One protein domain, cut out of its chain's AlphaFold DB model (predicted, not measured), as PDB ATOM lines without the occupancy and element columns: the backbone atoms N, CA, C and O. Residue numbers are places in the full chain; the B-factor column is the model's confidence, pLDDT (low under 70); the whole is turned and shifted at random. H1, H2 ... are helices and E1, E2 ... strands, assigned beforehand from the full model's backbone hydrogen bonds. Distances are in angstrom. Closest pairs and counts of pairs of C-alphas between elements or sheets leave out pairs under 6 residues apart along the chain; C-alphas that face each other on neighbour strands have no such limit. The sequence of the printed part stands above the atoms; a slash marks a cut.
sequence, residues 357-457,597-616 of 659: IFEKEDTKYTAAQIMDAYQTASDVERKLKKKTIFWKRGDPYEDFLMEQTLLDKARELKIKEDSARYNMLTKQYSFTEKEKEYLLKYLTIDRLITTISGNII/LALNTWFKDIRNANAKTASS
ATOM      1  N   ILE A 357     366.530 318.234 265.187       85.12
ATOM      2  CA  ILE A 357     367.559 318.109 264.150       85.12
ATOM      3  C   ILE A 357     368.127 319.473 263.759       85.12
ATOM      4  O   ILE A 357     369.169 319.553 263.112       85.12
ATOM      5  N   PHE A 358     367.429 320.540 264.142       84.00
ATOM      6  CA  PHE A 358     367.780 321.911 263.838       84.00
ATOM      7  C   PHE A 358     367.353 322.818 264.995       84.00
ATOM      8  O   PHE A 358     366.263 322.662 265.542       84.00
ATOM      9  N   GLU A 359     368.213 323.759 265.376       87.25
ATOM     10  CA  GLU A 359     367.954 324.741 266.428       87.25
ATOM     11  C   GLU A 359     368.318 326.133 265.909       87.25
ATOM     12  O   GLU A 359     369.386 326.319 265.320       87.25
ATOM     13  N   LYS A 360     367.413 327.098 266.090       84.88
ATOM     14  CA  LYS A 360     367.577 328.488 265.654       84.88
ATOM     15  C   LYS A 360     366.869 329.423 266.626       84.88
ATOM     16  O   LYS A 360     365.679 329.231 266.847       84.88
ATOM     17  N   GLU A 361     367.584 330.416 267.162       78.62
ATOM     18  CA  GLU A 361     367.030 331.428 268.090       78.62
ATOM     19  C   GLU A 361     366.152 330.783 269.187       78.62
ATOM     20  O   GLU A 361     364.977 331.106 269.327       78.62
ATOM     21  N   ASP A 362     366.695 329.779 269.883       87.19
ATOM     22  CA  ASP A 362     366.031 328.986 270.938       87.19
ATOM     23  C   ASP A 362     364.865 328.084 270.489       87.19
ATOM     24  O   ASP A 362     364.316 327.316 271.284       87.19
ATOM     25  N   THR A 363     364.505 328.102 269.205       89.81
ATOM     26  CA  THR A 363     363.474 327.221 268.658       89.81
ATOM     27  C   THR A 363     364.097 325.951 268.099       89.81
ATOM     28  O   THR A 363     364.949 325.976 267.209       89.81
ATOM     29  N   LYS A 364     363.636 324.815 268.618       92.19
ATOM     30  CA  LYS A 364     364.075 323.476 268.234       92.19
ATOM     31  C   LYS A 364     363.068 322.844 267.286       92.19
ATOM     32  O   LYS A 364     361.903 322.678 267.636       92.19
ATOM     33  N   TYR A 365     363.536 322.462 266.106       92.56
ATOM     34  CA  TYR A 365     362.729 321.862 265.055       92.56
ATOM     35  C   TYR A 365     363.058 320.383 264.900       92.56
ATOM     36  O   TYR A 365     364.213 319.971 264.755       92.56
ATOM     37  N   THR A 366     362.010 319.579 264.922       93.31
ATOM     38  CA  THR A 366     362.059 318.140 264.669       93.31
ATOM     39  C   THR A 366     361.894 317.841 263.182       93.31
ATOM     40  O   THR A 366     361.328 318.637 262.432       93.31
ATOM     41  N   ALA A 367     362.330 316.657 262.744       87.56
ATOM     42  CA  ALA A 367     362.108 316.205 261.368       87.56
ATOM     43  C   ALA A 367     360.617 316.200 260.993       87.56
ATOM     44  O   ALA A 367     360.261 316.605 259.891       87.56
ATOM     45  N   ALA A 368     359.745 315.806 261.927       89.12
ATOM     46  CA  ALA A 368     358.304 315.779 261.706       89.12
ATOM     47  C   ALA A 368     357.725 317.181 261.456       89.12
ATOM     48  O   ALA A 368     356.942 317.354 260.525       89.12
ATOM     49  N   GLN A 369     358.143 318.191 262.229       93.69
ATOM     50  CA  GLN A 369     357.697 319.577 262.037       93.69
ATOM     51  C   GLN A 369     358.152 320.153 260.693       93.69
ATOM     52  O   GLN A 369     357.379 320.842 260.035       93.69
ATOM     53  N   ILE A 370     359.385 319.854 260.271       93.94
ATOM     54  CA  ILE A 370     359.903 320.301 258.971       93.94
ATOM     55  C   ILE A 370     359.095 319.679 257.827       93.94
ATOM     56  O   ILE A 370     358.700 320.385 256.903       93.94
ATOM     57  N   MET A 371     358.788 318.382 257.909       92.75
ATOM     58  CA  MET A 371     357.985 317.703 256.887       92.75
ATOM     59  C   MET A 371     356.524 318.187 256.867       92.75
ATOM     60  O   MET A 371     355.981 318.380 255.783       92.75
ATOM     61  N   ASP A 372     355.901 318.440 258.027       93.94
ATOM     62  CA  ASP A 372     354.544 319.021 258.116       93.94
ATOM     63  C   ASP A 372     354.498 320.429 257.497       93.94
ATOM     64  O   ASP A 372     353.602 320.744 256.709       93.94
ATOM     65  N   ALA A 373     355.507 321.261 257.783       95.06
ATOM     66  CA  ALA A 373     355.643 322.585 257.183       95.06
ATOM     67  C   ALA A 373     355.850 322.507 255.662       95.06
ATOM     68  O   ALA A 373     355.202 323.239 254.916       95.06
ATOM     69  N   TYR A 374     356.699 321.590 255.188       95.12
ATOM     70  CA  TYR A 374     356.942 321.376 253.760       95.12
ATOM     71  C   TYR A 374     355.687 320.901 253.012       95.12
ATOM     72  O   TYR A 374     355.401 321.380 251.910       95.12
ATOM     73  N   GLN A 375     354.910 319.998 253.618       95.38
ATOM     74  CA  GLN A 375     353.648 319.526 253.054       95.38
ATOM     75  C   GLN A 375     352.623 320.663 252.974       95.38
ATOM     76  O   GLN A 375     352.064 320.905 251.906       95.38
ATOM     77  N   THR A 376     352.459 321.420 254.066       96.88
ATOM     78  CA  THR A 376     351.572 322.596 254.114       96.88
ATOM     79  C   THR A 376     351.952 323.616 253.038       96.88
ATOM     80  O   THR A 376     351.089 324.123 252.322       96.88
ATOM     81  N   ALA A 377     353.250 323.875 252.871       95.50
ATOM     82  CA  ALA A 377     353.759 324.767 251.840       95.50
ATOM     83  C   ALA A 377     353.399 324.302 250.422       95.50
ATOM     84  O   ALA A 377     352.898 325.081 249.613       95.50
ATOM     85  N   SER A 378     353.613 323.013 250.144       94.06
ATOM     86  CA  SER A 378     353.308 322.397 248.847       94.06
ATOM     87  C   SER A 378     351.809 322.440 248.529       94.06
ATOM     88  O   SER A 378     351.413 322.664 247.382       94.06
ATOM     89  N   ASP A 379     350.958 322.269 249.542       95.94
ATOM     90  CA  ASP A 379     349.506 322.349 249.393       95.94
ATOM     91  C   ASP A 379     349.045 323.785 249.079       95.94
ATOM     92  O   ASP A 379     348.223 323.980 248.173       95.94
ATOM     93  N   VAL A 380     349.626 324.796 249.742       96.06
ATOM     94  CA  VAL A 380     349.386 326.219 249.437       96.06
ATOM     95  C   VAL A 380     349.841 326.563 248.018       96.06
ATOM     96  O   VAL A 380     349.078 327.163 247.261       96.06
ATOM     97  N   GLU A 381     351.040 326.144 247.613       93.62
ATOM     98  CA  GLU A 381     351.574 326.362 246.259       93.62
ATOM     99  C   GLU A 381     350.669 325.793 245.170       93.62
ATOM    100  O   GLU A 381     350.349 326.480 244.193       93.62
ATOM    101  N   ARG A 382     350.206 324.554 245.370       94.12
ATOM    102  CA  ARG A 382     349.287 323.878 244.453       94.12
ATOM    103  C   ARG A 382     347.976 324.649 244.316       94.12
ATOM    104  O   ARG A 382     347.484 324.796 243.198       94.12
ATOM    105  N   LYS A 383     347.425 325.179 245.417       96.00
ATOM    106  CA  LYS A 383     346.207 326.013 245.396       96.00
ATOM    107  C   LYS A 383     346.431 327.343 244.679       96.00
ATOM    108  O   LYS A 383     345.589 327.743 243.882       96.00
ATOM    109  N   LEU A 384     347.584 327.978 244.889       92.50
ATOM    110  CA  LEU A 384     347.969 329.215 244.201       92.50
ATOM    111  C   LEU A 384     348.331 329.009 242.720       92.50
ATOM    112  O   LEU A 384     348.581 329.991 242.021       92.50
ATOM    113  N   LYS A 385     348.384 327.757 242.236       91.62
ATOM    114  CA  LYS A 385     348.819 327.384 240.877       91.62
ATOM    115  C   LYS A 385     350.195 327.964 240.512       91.62
ATOM    116  O   LYS A 385     350.474 328.221 239.340       91.62
ATOM    117  N   LYS A 386     351.065 328.188 241.501       83.25
ATOM    118  CA  LYS A 386     352.430 328.675 241.265       83.25
ATOM    119  C   LYS A 386     353.305 327.481 240.890       83.25
ATOM    120  O   LYS A 386     353.378 326.504 241.628       83.25
ATOM    121  N   LYS A 387     353.941 327.547 239.717       74.44
ATOM    122  CA  LYS A 387     354.742 326.437 239.175       74.44
ATOM    123  C   LYS A 387     356.059 326.254 239.934       74.44
ATOM    124  O   LYS A 387     356.526 325.128 240.057       74.44
ATOM    125  N   THR A 388     356.633 327.347 240.441       78.50
ATOM    126  CA  THR A 388     357.902 327.350 241.177       78.50
ATOM    127  C   THR A 388     357.970 328.493 242.188       78.50
ATOM    128  O   THR A 388     357.677 329.640 241.856       78.50
ATOM    129  N   ILE A 389     358.404 328.197 243.417       86.88
ATOM    130  CA  ILE A 389     358.833 329.207 244.392       86.88
ATOM    131  C   ILE A 389     360.343 329.424 244.258       86.88
ATOM    132  O   ILE A 389     361.128 328.490 244.388       86.88
ATOM    133  N   PHE A 390     360.758 330.676 244.068       84.31
ATOM    134  CA  PHE A 390     362.149 331.060 243.788       84.31
ATOM    135  C   PHE A 390     363.195 330.611 244.807       84.31
ATOM    136  O   PHE A 390     364.341 330.341 244.441       84.31
ATOM    137  N   TRP A 391     362.843 330.587 246.091       91.19
ATOM    138  CA  TRP A 391     363.797 330.243 247.144       91.19
ATOM    139  C   TRP A 391     363.904 328.735 247.397       91.19
ATOM    140  O   TRP A 391     364.878 328.320 248.030       91.19
ATOM    141  N   LYS A 392     362.975 327.929 246.861       92.75
ATOM    142  CA  LYS A 392     362.940 326.472 247.029       92.75
ATOM    143  C   LYS A 392     363.828 325.732 246.024       92.75
ATOM    144  O   LYS A 392     364.045 326.181 244.900       92.75
ATOM    145  N   ARG A 393     364.341 324.576 246.440       88.75
ATOM    146  CA  ARG A 393     365.164 323.635 245.663       88.75
ATOM    147  C   ARG A 393     364.609 322.215 245.651       88.75
ATOM    148  O   ARG A 393     365.131 321.389 244.908       88.75
ATOM    149  N   GLY A 394     363.561 321.942 246.427       89.88
ATOM    150  CA  GLY A 394     362.924 320.630 246.492       89.88
ATOM    151  C   GLY A 394     363.484 319.719 247.582       89.88
ATOM    152  O   GLY A 394     362.954 318.628 247.759       89.88
ATOM    153  N   ASP A 395     364.501 320.157 248.333       91.56
ATOM    154  CA  ASP A 395     364.920 319.484 249.563       91.56
ATOM    155  C   ASP A 395     364.157 320.088 250.757       91.56
ATOM    156  O   ASP A 395     364.311 321.285 251.023       91.56
ATOM    157  N   PRO A 396     363.344 319.306 251.496       91.12
ATOM    158  CA  PRO A 396     362.518 319.839 252.579       91.12
ATOM    159  C   PRO A 396     363.302 320.565 253.677       91.12
ATOM    160  O   PRO A 396     362.790 321.521 254.259       91.12
ATOM    161  N   TYR A 397     364.537 320.140 253.962       90.19
ATOM    162  CA  TYR A 397     365.359 320.732 255.016       90.19
ATOM    163  C   TYR A 397     365.986 322.049 254.569       90.19
ATOM    164  O   TYR A 397     365.911 323.038 255.300       90.19
ATOM    165  N   GLU A 398     366.586 322.082 253.375       89.88
ATOM    166  CA  GLU A 398     367.133 323.319 252.812       89.88
ATOM    167  C   GLU A 398     366.035 324.361 252.588       89.88
ATOM    168  O   GLU A 398     366.239 325.532 252.914       89.88
ATOM    169  N   ASP A 399     364.872 323.938 252.086       93.69
ATOM    170  CA  ASP A 399     363.740 324.821 251.807       93.69
ATOM    171  C   ASP A 399     363.182 325.426 253.097       93.69
ATOM    172  O   ASP A 399     362.969 326.637 253.166       93.69
ATOM    173  N   PHE A 400     363.020 324.611 254.144       94.50
ATOM    174  CA  PHE A 400     362.593 325.084 255.458       94.50
ATOM    175  C   PHE A 400     363.606 326.057 256.072       94.50
ATOM    176  O   PHE A 400     363.235 327.124 256.560       94.50
ATOM    177  N   LEU A 401     364.899 325.728 256.021       91.31
ATOM    178  CA  LEU A 401     365.955 326.578 256.567       91.31
ATOM    179  C   LEU A 401     366.048 327.917 255.826       91.31
ATOM    180  O   LEU A 401     366.201 328.972 256.447       91.31
ATOM    181  N   MET A 402     365.938 327.875 254.500       94.06
ATOM    182  CA  MET A 402     365.867 329.060 253.656       94.06
ATOM    183  C   MET A 402     364.659 329.919 254.033       94.06
ATOM    184  O   MET A 402     364.823 331.110 254.276       94.06
ATOM    185  N   GLU A 403     363.474 329.320 254.154       95.81
ATOM    186  CA  GLU A 403     362.251 330.016 254.551       95.81
ATOM    187  C   GLU A 403     362.406 330.730 255.899       95.81
ATOM    188  O   GLU A 403     362.131 331.926 255.991       95.81
ATOM    189  N   GLN A 404     362.923 330.040 256.922       95.50
ATOM    190  CA  GLN A 404     363.160 330.654 258.230       95.50
ATOM    191  C   GLN A 404     364.149 331.821 258.131       95.50
ATOM    192  O   GLN A 404     363.924 332.874 258.712       95.50
ATOM    193  N   THR A 405     365.248 331.676 257.385       94.75
ATOM    194  CA  THR A 405     366.232 332.765 257.235       94.75
ATOM    195  C   THR A 405     365.661 333.966 256.481       94.75
ATOM    196  O   THR A 405     365.980 335.107 256.816       94.75
ATOM    197  N   LEU A 406     364.772 333.741 255.513       95.69
ATOM    198  CA  LEU A 406     364.063 334.821 254.832       95.69
ATOM    199  C   LEU A 406     363.067 335.520 255.764       95.69
ATOM    200  O   LEU A 406     363.009 336.745 255.763       95.69
ATOM    201  N   LEU A 407     362.335 334.783 256.603       96.25
ATOM    202  CA  LEU A 407     361.440 335.386 257.597       96.25
ATOM    203  C   LEU A 407     362.204 336.245 258.608       96.25
ATOM    204  O   LEU A 407     361.762 337.347 258.922       96.25
ATOM    205  N   ASP A 408     363.372 335.802 259.070       95.00
ATOM    206  CA  ASP A 408     364.213 336.596 259.977       95.00
ATOM    207  C   ASP A 408     364.673 337.883 259.307       95.00
ATOM    208  O   ASP A 408     364.598 338.962 259.897       95.00
ATOM    209  N   LYS A 409     365.076 337.795 258.034       95.44
ATOM    210  CA  LYS A 409     365.491 338.976 257.284       95.44
ATOM    211  C   LYS A 409     364.328 339.933 257.027       95.44
ATOM    212  O   LYS A 409     364.515 341.148 257.080       95.44
ATOM    213  N   ALA A 410     363.124 339.408 256.807       96.38
ATOM    214  CA  ALA A 410     361.907 340.206 256.730       96.38
ATOM    215  C   ALA A 410     361.622 340.924 258.059       96.38
ATOM    216  O   ALA A 410     361.323 342.119 258.042       96.38
ATOM    217  N   ARG A 411     361.780 340.236 259.202       96.62
ATOM    218  CA  ARG A 411     361.651 340.825 260.548       96.62
ATOM    219  C   ARG A 411     362.686 341.930 260.786       96.62
ATOM    220  O   ARG A 411     362.313 343.016 261.225       96.62
ATOM    221  N   GLU A 412     363.952 341.693 260.440       95.38
ATOM    222  CA  GLU A 412     365.053 342.667 260.556       95.38
ATOM    223  C   GLU A 412     364.764 343.949 259.757       95.38
ATOM    224  O   GLU A 412     364.924 345.060 260.260       95.38
ATOM    225  N   LEU A 413     364.262 343.793 258.528       95.44
ATOM    226  CA  LEU A 413     363.894 344.898 257.638       95.44
ATOM    227  C   LEU A 413     362.491 345.466 257.916       95.44
ATOM    228  O   LEU A 413     362.030 346.343 257.185       95.44
ATOM    229  N   LYS A 414     361.810 344.988 258.968       97.50
ATOM    230  CA  LYS A 414     360.455 345.404 259.371       97.50
ATOM    231  C   LYS A 414     359.430 345.309 258.230       97.50
ATOM    232  O   LYS A 414     358.510 346.126 258.138       97.50
ATOM    233  N   ILE A 415     359.580 344.310 257.362       96.62
ATOM    234  CA  ILE A 415     358.640 344.028 256.279       96.62
ATOM    235  C   ILE A 415     357.342 343.506 256.897       96.62
ATOM    236  O   ILE A 415     357.327 342.464 257.548       96.62
ATOM    237  N   LYS A 416     356.248 344.245 256.702       95.06
ATOM    238  CA  LYS A 416     354.911 343.833 257.142       95.06
ATOM    239  C   LYS A 416     354.275 342.896 256.122       95.06
ATOM    240  O   LYS A 416     354.485 343.056 254.919       95.06
ATOM    241  N   GLU A 417     353.437 341.986 256.587       92.38
ATOM    242  CA  GLU A 417     352.571 341.174 255.732       92.38
ATOM    243  C   GLU A 417     351.700 342.029 254.790       92.38
ATOM    244  O   GLU A 417     351.359 343.180 255.083       92.38
ATOM    245  N   ASP A 418     351.365 341.479 253.623       92.50
ATOM    246  CA  ASP A 418     350.443 342.096 252.665       92.50
ATOM    247  C   ASP A 418     349.006 341.657 252.985       92.50
ATOM    248  O   ASP A 418     348.474 340.708 252.403       92.50
ATOM    249  N   SER A 419     348.389 342.324 253.967       93.94
ATOM    250  CA  SER A 419     347.051 341.971 254.462       93.94
ATOM    251  C   SER A 419     345.975 342.057 253.372       93.94
ATOM    252  O   SER A 419     345.014 341.288 253.394       93.94
ATOM    253  N   ALA A 420     346.132 342.956 252.394       91.81
ATOM    254  CA  ALA A 420     345.190 343.092 251.285       91.81
ATOM    255  C   ALA A 420     345.228 341.850 250.385       91.81
ATOM    256  O   ALA A 420     344.191 341.228 250.132       91.81
ATOM    257  N   ARG A 421     346.431 341.434 249.966       91.38
ATOM    258  CA  ARG A 421     346.612 340.232 249.145       91.38
ATOM    259  C   ARG A 421     346.253 338.955 249.902       91.38
ATOM    260  O   ARG A 421     345.659 338.055 249.311       91.38
ATOM    261  N   TYR A 422     346.537 338.893 251.201       96.06
ATOM    262  CA  TYR A 422     346.113 337.792 252.070       96.06
ATOM    263  C   TYR A 422     344.584 337.628 252.087       96.06
ATOM    264  O   TYR A 422     344.074 336.540 251.810       96.06
ATOM    265  N   ASN A 423     343.835 338.709 252.332       94.81
ATOM    266  CA  ASN A 423     342.368 338.676 252.360       94.81
ATOM    267  C   ASN A 423     341.768 338.300 250.996       94.81
ATOM    268  O   ASN A 423     340.815 337.528 250.919       94.81
ATOM    269  N   MET A 424     342.350 338.812 249.908       91.94
ATOM    270  CA  MET A 424     341.934 338.461 248.551       91.94
ATOM    271  C   MET A 424     342.118 336.961 248.275       91.94
ATOM    272  O   MET A 424     341.176 336.293 247.847       91.94
ATOM    273  N   LEU A 425     343.306 336.415 248.556       92.50
ATOM    274  CA  LEU A 425     343.622 335.009 248.288       92.50
ATOM    275  C   LEU A 425     342.820 334.054 249.180       92.50
ATOM    276  O   LEU A 425     342.347 333.030 248.697       92.50
ATOM    277  N   THR A 426     342.609 334.389 250.453       95.88
ATOM    278  CA  THR A 426     341.792 333.567 251.365       95.88
ATOM    279  C   THR A 426     340.303 333.570 251.026       95.88
ATOM    280  O   THR A 426     339.610 332.607 251.346       95.88
ATOM    281  N   LYS A 427     339.806 334.608 250.342       95.19
ATOM    282  CA  LYS A 427     338.452 334.627 249.772       95.19
ATOM    283  C   LYS A 427     338.364 333.819 248.474       95.19
ATOM    284  O   LYS A 427     337.361 333.152 248.242       95.19
ATOM    285  N   GLN A 428     339.392 333.897 247.627       94.12
ATOM    286  CA  GLN A 428     339.431 333.208 246.333       94.12
ATOM    287  C   GLN A 428     339.635 331.692 246.471       94.12
ATOM    288  O   GLN A 428     339.105 330.928 245.666       94.12
ATOM    289  N   TYR A 429     340.393 331.250 247.476       94.75
ATOM    290  CA  TYR A 429     340.762 329.851 247.671       94.75
ATOM    291  C   TYR A 429     340.402 329.371 249.079       94.75
ATOM    292  O   TYR A 429     340.655 330.049 250.073       94.75
ATOM    293  N   SER A 430     339.872 328.153 249.184       96.19
ATOM    294  CA  SER A 430     339.567 327.528 250.475       96.19
ATOM    295  C   SER A 430     340.843 326.998 251.142       96.19
ATOM    296  O   SER A 430     341.301 325.891 250.839       96.19
ATOM    297  N   PHE A 431     341.427 327.783 252.048       97.19
ATOM    298  CA  PHE A 431     342.571 327.385 252.875       97.19
ATOM    299  C   PHE A 431     342.132 326.911 254.270       97.19
ATOM    300  O   PHE A 431     341.242 327.503 254.883       97.19
ATOM    301  N   THR A 432     342.779 325.866 254.782       97.62
ATOM    302  CA  THR A 432     342.743 325.475 256.200       97.62
ATOM    303  C   THR A 432     343.492 326.502 257.054       97.62
ATOM    304  O   THR A 432     344.281 327.282 256.526       97.62
ATOM    305  N   GLU A 433     343.304 326.501 258.375       97.75
ATOM    306  CA  GLU A 433     344.002 327.458 259.254       97.75
ATOM    307  C   GLU A 433     345.534 327.343 259.162       97.75
ATOM    308  O   GLU A 433     346.214 328.353 259.005       97.75
ATOM    309  N   LYS A 434     346.084 326.120 259.108       97.56
ATOM    310  CA  LYS A 434     347.528 325.907 258.888       97.56
ATOM    311  C   LYS A 434     348.013 326.491 257.555       97.56
ATOM    312  O   LYS A 434     349.076 327.104 257.481       97.56
ATOM    313  N   GLU A 435     347.240 326.305 256.488       98.06
ATOM    314  CA  GLU A 435     347.572 326.843 255.166       98.06
ATOM    315  C   GLU A 435     347.477 328.377 255.132       98.06
ATOM    316  O   GLU A 435     348.283 329.017 254.460       98.06
ATOM    317  N   LYS A 436     346.535 328.978 255.869       97.75
ATOM    318  CA  LYS A 436     346.427 330.436 256.029       97.75
ATOM    319  C   LYS A 436     347.641 331.014 256.756       97.75
ATOM    320  O   LYS A 436     348.226 331.988 256.285       97.75
ATOM    321  N   GLU A 437     348.069 330.390 257.852       97.38
ATOM    322  CA  GLU A 437     349.298 330.777 258.558       97.38
ATOM    323  C   GLU A 437     350.522 330.699 257.637       97.38
ATOM    324  O   GLU A 437     351.364 331.601 257.621       97.38
ATOM    325  N   TYR A 438     350.612 329.644 256.823       97.06
ATOM    326  CA  TYR A 438     351.681 329.518 255.838       97.06
ATOM    327  C   TYR A 438     351.592 330.581 254.734       97.06
ATOM    328  O   TYR A 438     352.606 331.173 254.366       97.06
ATOM    329  N   LEU A 439     350.391 330.876 254.228       96.62
ATOM    330  CA  LEU A 439     350.171 331.915 253.221       96.62
ATOM    331  C   LEU A 439     350.701 333.276 253.696       96.62
ATOM    332  O   LEU A 439     351.299 334.010 252.911       96.62
ATOM    333  N   LEU A 440     350.549 333.595 254.981       97.19
ATOM    334  CA  LEU A 440     351.086 334.820 255.569       97.19
ATOM    335  C   LEU A 440     352.622 334.868 255.523       97.19
ATOM    336  O   LEU A 440     353.206 335.885 255.126       97.19
ATOM    337  N   LYS A 441     353.286 333.750 255.856       97.00
ATOM    338  CA  LYS A 441     354.750 333.602 255.735       97.00
ATOM    339  C   LYS A 441     355.193 333.776 254.286       97.00
ATOM    340  O   LYS A 441     356.103 334.555 254.013       97.00
ATOM    341  N   TYR A 442     354.504 333.109 253.361       96.06
ATOM    342  CA  TYR A 442     354.768 333.198 251.927       96.06
ATOM    343  C   TYR A 442     354.684 334.644 251.419       96.06
ATOM    344  O   TYR A 442     355.621 335.124 250.783       96.06
ATOM    345  N   LEU A 443     353.604 335.363 251.740       94.94
ATOM    346  CA  LEU A 443     353.412 336.755 251.318       94.94
ATOM    347  C   LEU A 443     354.449 337.700 251.938       94.94
ATOM    348  O   LEU A 443     354.902 338.638 251.284       94.94
ATOM    349  N   THR A 444     354.866 337.436 253.176       96.62
ATOM    350  CA  THR A 444     355.936 338.193 253.840       96.62
ATOM    351  C   THR A 444     357.274 338.011 253.122       96.62
ATOM    352  O   THR A 444     357.966 338.994 252.843       96.62
ATOM    353  N   ILE A 445     357.622 336.773 252.755       95.94
ATOM    354  CA  ILE A 445     358.842 336.473 251.995       95.94
ATOM    355  C   ILE A 445     358.767 337.058 250.578       95.94
ATOM    356  O   ILE A 445     359.742 337.647 250.115       95.94
ATOM    357  N   ASP A 446     357.626 336.959 249.891       92.62
ATOM    358  CA  ASP A 446     357.450 337.547 248.555       92.62
ATOM    359  C   ASP A 446     357.629 339.074 248.585       92.62
ATOM    360  O   ASP A 446     358.298 339.649 247.719       92.62
ATOM    361  N   ARG A 447     357.124 339.743 249.630       92.38
ATOM    362  CA  ARG A 447     357.333 341.183 249.828       92.38
ATOM    363  C   ARG A 447     358.790 341.521 250.137       92.38
ATOM    364  O   ARG A 447     359.308 342.498 249.593       92.38
ATOM    365  N   LEU A 448     359.469 340.720 250.960       94.19
ATOM    366  CA  LEU A 448     360.907 340.862 251.207       94.19
ATOM    367  C   LEU A 448     361.699 340.766 249.899       94.19
ATOM    368  O   LEU A 448     362.513 341.639 249.610       94.19
ATOM    369  N   ILE A 449     361.437 339.735 249.096       91.81
ATOM    370  CA  ILE A 449     362.109 339.522 247.810       91.81
ATOM    371  C   ILE A 449     361.858 340.702 246.879       91.81
ATOM    372  O   ILE A 449     362.807 341.212 246.295       91.81
ATOM    373  N   THR A 450     360.612 341.173 246.799       88.88
ATOM    374  CA  THR A 450     360.243 342.357 246.007       88.88
ATOM    375  C   THR A 450     360.995 343.606 246.471       88.88
ATOM    376  O   THR A 450     361.446 344.399 245.651       88.88
ATOM    377  N   THR A 451     361.184 343.765 247.781       90.94
ATOM    378  CA  THR A 451     361.941 344.889 248.350       90.94
ATOM    379  C   THR A 451     363.424 344.807 247.977       90.94
ATOM    380  O   THR A 451     364.020 345.804 247.579       90.94
ATOM    381  N   ILE A 452     364.026 343.616 248.065       88.69
ATOM    382  CA  ILE A 452     365.456 343.394 247.795       88.69
ATOM    383  C   ILE A 452     365.776 343.438 246.306       88.69
ATOM    384  O   ILE A 452     366.831 343.937 245.920       88.69
ATOM    385  N   SER A 453     364.876 342.953 245.452       84.44
ATOM    386  CA  SER A 453     365.070 342.983 244.002       84.44
ATOM    387  C   SER A 453     365.065 344.400 243.419       84.44
ATOM    388  O   SER A 453     365.291 344.556 242.219       84.44
ATOM    389  N   GLY A 454     364.780 345.413 244.247       79.31
ATOM    390  CA  GLY A 454     364.298 346.710 243.805       79.31
ATOM    391  C   GLY A 454     362.887 346.572 243.240       79.31
ATOM    392  O   GLY A 454     362.440 345.472 242.897       79.31
ATOM    393  N   ASN A 455     362.174 347.689 243.114       75.12
ATOM    394  CA  ASN A 455     360.968 347.725 242.298       75.12
ATOM    395  C   ASN A 455     361.391 347.407 240.859       75.12
ATOM    396  O   ASN A 455     361.791 348.302 240.119       75.12
ATOM    397  N   ILE A 456     361.367 346.130 240.474       82.38
ATOM    398  CA  ILE A 456     361.508 345.722 239.082       82.38
ATOM    399  C   ILE A 456     360.261 346.265 238.388       82.38
ATOM    400  O   ILE A 456     359.182 345.676 238.453       82.38
ATOM    401  N   ILE A 457     360.398 347.444 237.790       84.62
ATOM    402  CA  ILE A 457     359.343 348.065 237.003       84.62
ATOM    403  C   ILE A 457     359.416 347.419 235.624       84.62
ATOM    404  O   ILE A 457     360.275 347.764 234.818       84.62
ATOM    405  N   LEU A 597     370.702 339.078 238.909       83.94
ATOM    406  CA  LEU A 597     372.000 338.624 239.404       83.94
ATOM    407  C   LEU A 597     372.210 338.968 240.886       83.94
ATOM    408  O   LEU A 597     372.782 338.158 241.617       83.94
ATOM    409  N   ALA A 598     371.725 340.127 241.342       83.69
ATOM    410  CA  ALA A 598     371.835 340.537 242.739       83.69
ATOM    411  C   ALA A 598     370.997 339.629 243.646       83.69
ATOM    412  O   ALA A 598     371.507 339.127 244.646       83.69
ATOM    413  N   LEU A 599     369.755 339.329 243.254       87.19
ATOM    414  CA  LEU A 599     368.882 338.420 243.997       87.19
ATOM    415  C   LEU A 599     369.458 336.993 244.047       87.19
ATOM    416  O   LEU A 599     369.482 336.361 245.102       87.19
ATOM    417  N   ASN A 600     369.990 336.501 242.926       87.06
ATOM    418  CA  ASN A 600     370.637 335.188 242.861       87.06
ATOM    419  C   ASN A 600     371.901 335.111 243.726       87.06
ATOM    420  O   ASN A 600     372.121 334.107 244.409       87.06
ATOM    421  N   THR A 601     372.717 336.168 243.716       88.69
ATOM    422  CA  THR A 601     373.912 336.281 244.566       88.69
ATOM    423  C   THR A 601     373.509 336.298 246.036       88.69
ATOM    424  O   THR A 601     374.024 335.508 246.820       88.69
ATOM    425  N   TRP A 602     372.490 337.081 246.385       91.88
ATOM    426  CA  TRP A 602     371.962 337.155 247.742       91.88
ATOM    427  C   TRP A 602     371.437 335.804 248.253       91.88
ATOM    428  O   TRP A 602     371.809 335.365 249.343       91.88
ATOM    429  N   PHE A 603     370.661 335.069 247.448       91.19
ATOM    430  CA  PHE A 603     370.247 333.712 247.816       91.19
ATOM    431  C   PHE A 603     371.432 332.755 247.956       91.19
ATOM    432  O   PHE A 603     371.420 331.886 248.826       91.19
ATOM    433  N   LYS A 604     372.455 332.871 247.102       92.12
ATOM    434  CA  LYS A 604     373.675 332.059 247.212       92.12
ATOM    435  C   LYS A 604     374.401 332.339 248.528       92.12
ATOM    436  O   LYS A 604     374.820 331.390 249.188       92.12
ATOM    437  N   ASP A 605     374.485 333.597 248.941       92.44
ATOM    438  CA  ASP A 605     375.125 333.990 250.194       92.44
ATOM    439  C   ASP A 605     374.356 333.472 251.414       92.44
ATOM    440  O   ASP A 605     374.967 332.884 252.310       92.44
ATOM    441  N   ILE A 606     373.019 333.563 251.402       92.00
ATOM    442  CA  ILE A 606     372.168 332.955 252.439       92.00
ATOM    443  C   ILE A 606     372.400 331.443 252.518       92.00
ATOM    444  O   ILE A 606     372.576 330.900 253.608       92.00
ATOM    445  N   ARG A 607     372.453 330.746 251.376       92.19
ATOM    446  CA  ARG A 607     372.713 329.296 251.350       92.19
ATOM    447  C   ARG A 607     374.085 328.955 251.909       92.19
ATOM    448  O   ARG A 607     374.200 328.019 252.689       92.19
ATOM    449  N   ASN A 608     375.113 329.719 251.549       90.88
ATOM    450  CA  ASN A 608     376.463 329.509 252.063       90.88
ATOM    451  C   ASN A 608     376.526 329.723 253.581       90.88
ATOM    452  O   ASN A 608     377.201 328.963 254.275       90.88
ATOM    453  N   ALA A 609     375.815 330.725 254.106       89.38
ATOM    454  CA  ALA A 609     375.692 330.947 255.544       89.38
ATOM    455  C   ALA A 609     374.966 329.776 256.229       89.38
ATOM    456  O   ALA A 609     375.492 329.195 257.176       89.38
ATOM    457  N   ASN A 610     373.821 329.358 255.686       87.06
ATOM    458  CA  ASN A 610     373.036 328.227 256.181       87.06
ATOM    459  C   ASN A 610     373.829 326.905 256.163       87.06
ATOM    460  O   ASN A 610     373.790 326.151 257.132       87.06
ATOM    461  N   ALA A 611     374.599 326.637 255.103       87.25
ATOM    462  CA  ALA A 611     375.440 325.447 254.988       87.25
ATOM    463  C   ALA A 611     376.564 325.428 256.037       87.25
ATOM    464  O   ALA A 611     376.833 324.384 256.636       87.25
ATOM    465  N   LYS A 612     377.185 326.586 256.312       88.00
ATOM    466  CA  LYS A 612     378.169 326.726 257.397       88.00
ATOM    467  C   LYS A 612     377.530 326.410 258.752       88.00
ATOM    468  O   LYS A 612     378.075 325.585 259.482       88.00
ATOM    469  N   THR A 613     376.354 326.964 259.042       82.38
ATOM    470  CA  THR A 613     375.610 326.690 260.286       82.38
ATOM    471  C   THR A 613     375.188 325.222 260.410       82.38
ATOM    472  O   THR A 613     375.306 324.621 261.473       82.38
ATOM    473  N   ALA A 614     374.751 324.592 259.318       80.50
ATOM    474  CA  ALA A 614     374.412 323.170 259.322       80.50
ATOM    475  C   ALA A 614     375.649 322.286 259.575       80.50
ATOM    476  O   ALA A 614     375.564 321.279 260.278       80.50
ATOM    477  N   SER A 615     376.812 322.660 259.029       83.19
ATOM    478  CA  SER A 615     378.065 321.928 259.247       83.19
ATOM    479  C   SER A 615     378.573 322.030 260.691       83.19
ATOM    480  O   SER A 615     379.025 321.027 261.250       83.19
ATOM    481  N   SER A 616     378.438 323.198 261.332       79.44
ATOM    482  CA  SER A 616     378.796 323.363 262.744       79.44
ATOM    483  C   SER A 616     377.859 322.567 263.653       79.44
ATOM    484  O   SER A 616     378.347 321.848 264.520       79.44
TER     485      SER A 616
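This is residues 357 to 457 and 597 to 616 of the 659 residues of the protein "PpiC domain-containing protein" of Nitrospirae bacterium GWC2_42_7 (UniProt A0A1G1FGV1). Three helices make a triangle: H2 and H4 converge toward their last residues as a V, and H1 spans the open mouth of the V, touching the beginning of each. H5 packs on H2 and H3 on H4, each on the outer side of the V, while a small hairpin of strands, E1 and E2, sits where H1 begins and the long link 384 to 395 loops back from H1 to H2. The printed part has 121 residues, with two antiparallel strands and then five helices in the order E1, E2, H1, H2, H3, H4, H5; its class is mostly helix. It is compact, with a radius of gyration of the C-alphas of 14.5 A and spans of 44 by 38 by 27 A.

E1, residues 357 to 360, begins with C-alpha 357 at (367.559, 318.109, 264.150). E2 is residues 363 to 366. H1, residues 367 to 383, is 24.6 A long, and H2, residues 396 to 412, is 24.3 A. H3, residues 419 to 428, measures 14.2 A. H4, residues 433 to 452, is 29.1 A long, from C-alpha 433 at (344.002, 327.458, 259.254). H5, residues 597 to 616, is 28.7 A long and ends with C-alpha 616 at (378.796, 323.363, 262.744).

H2 and H4 are the hubs, touching three helices each. Residues 403 to 410 of H2 touch residues 441 to 448 of H4 at a steep tilt of 64 degrees, the same way; the closest C-alphas, of Ala 410 and Leu 448, are 5.7 A apart. H1 touches H2, about perpendicular at 80 degrees, with the C-alphas of Tyr 374 and Pro 396 closest at 5.9 A. H1 also touches H4, about perpendicular at 78 degrees, closest at the C-alphas of Thr 376 and Glu 435, 5.9 A. H5 touches H2 at a steep tilt of 68 degrees, only just short of perpendicular, opposite ways; the closest C-alphas are those of Met 402 and Arg 607, 7.2 A. H3 touches H4 at a steep tilt of 47 degrees, opposite ways, closest at the C-alphas of Tyr 422 and Leu 440, 6.8 A. H4 and H5 are close but not clearly touching, and H3 is apart from H1, H2 and H5. The hairpin of E1 and E2 is antiparallel, at 162 degrees, with N 365 and O 358 at 2.8 A and N 360 and O 363 at 2.9 A, within hydrogen-bond range. E1 is near H2 and near H5. In H1, H2, H3, H4 and H5 every O i to N i+4 pair is within hydrogen-bond range.

The two C-alphas farthest apart, of Lys 427 and Ser 616, are 43.8 A apart. Residues 458 to 596 are not printed, and C-alphas 457 and 597 are 16.0 A apart across the cut. Of the links that are printed whole, H1 to H2 is long. The mean pLDDT of the printed part is 91.5, and no printed residue is under 70.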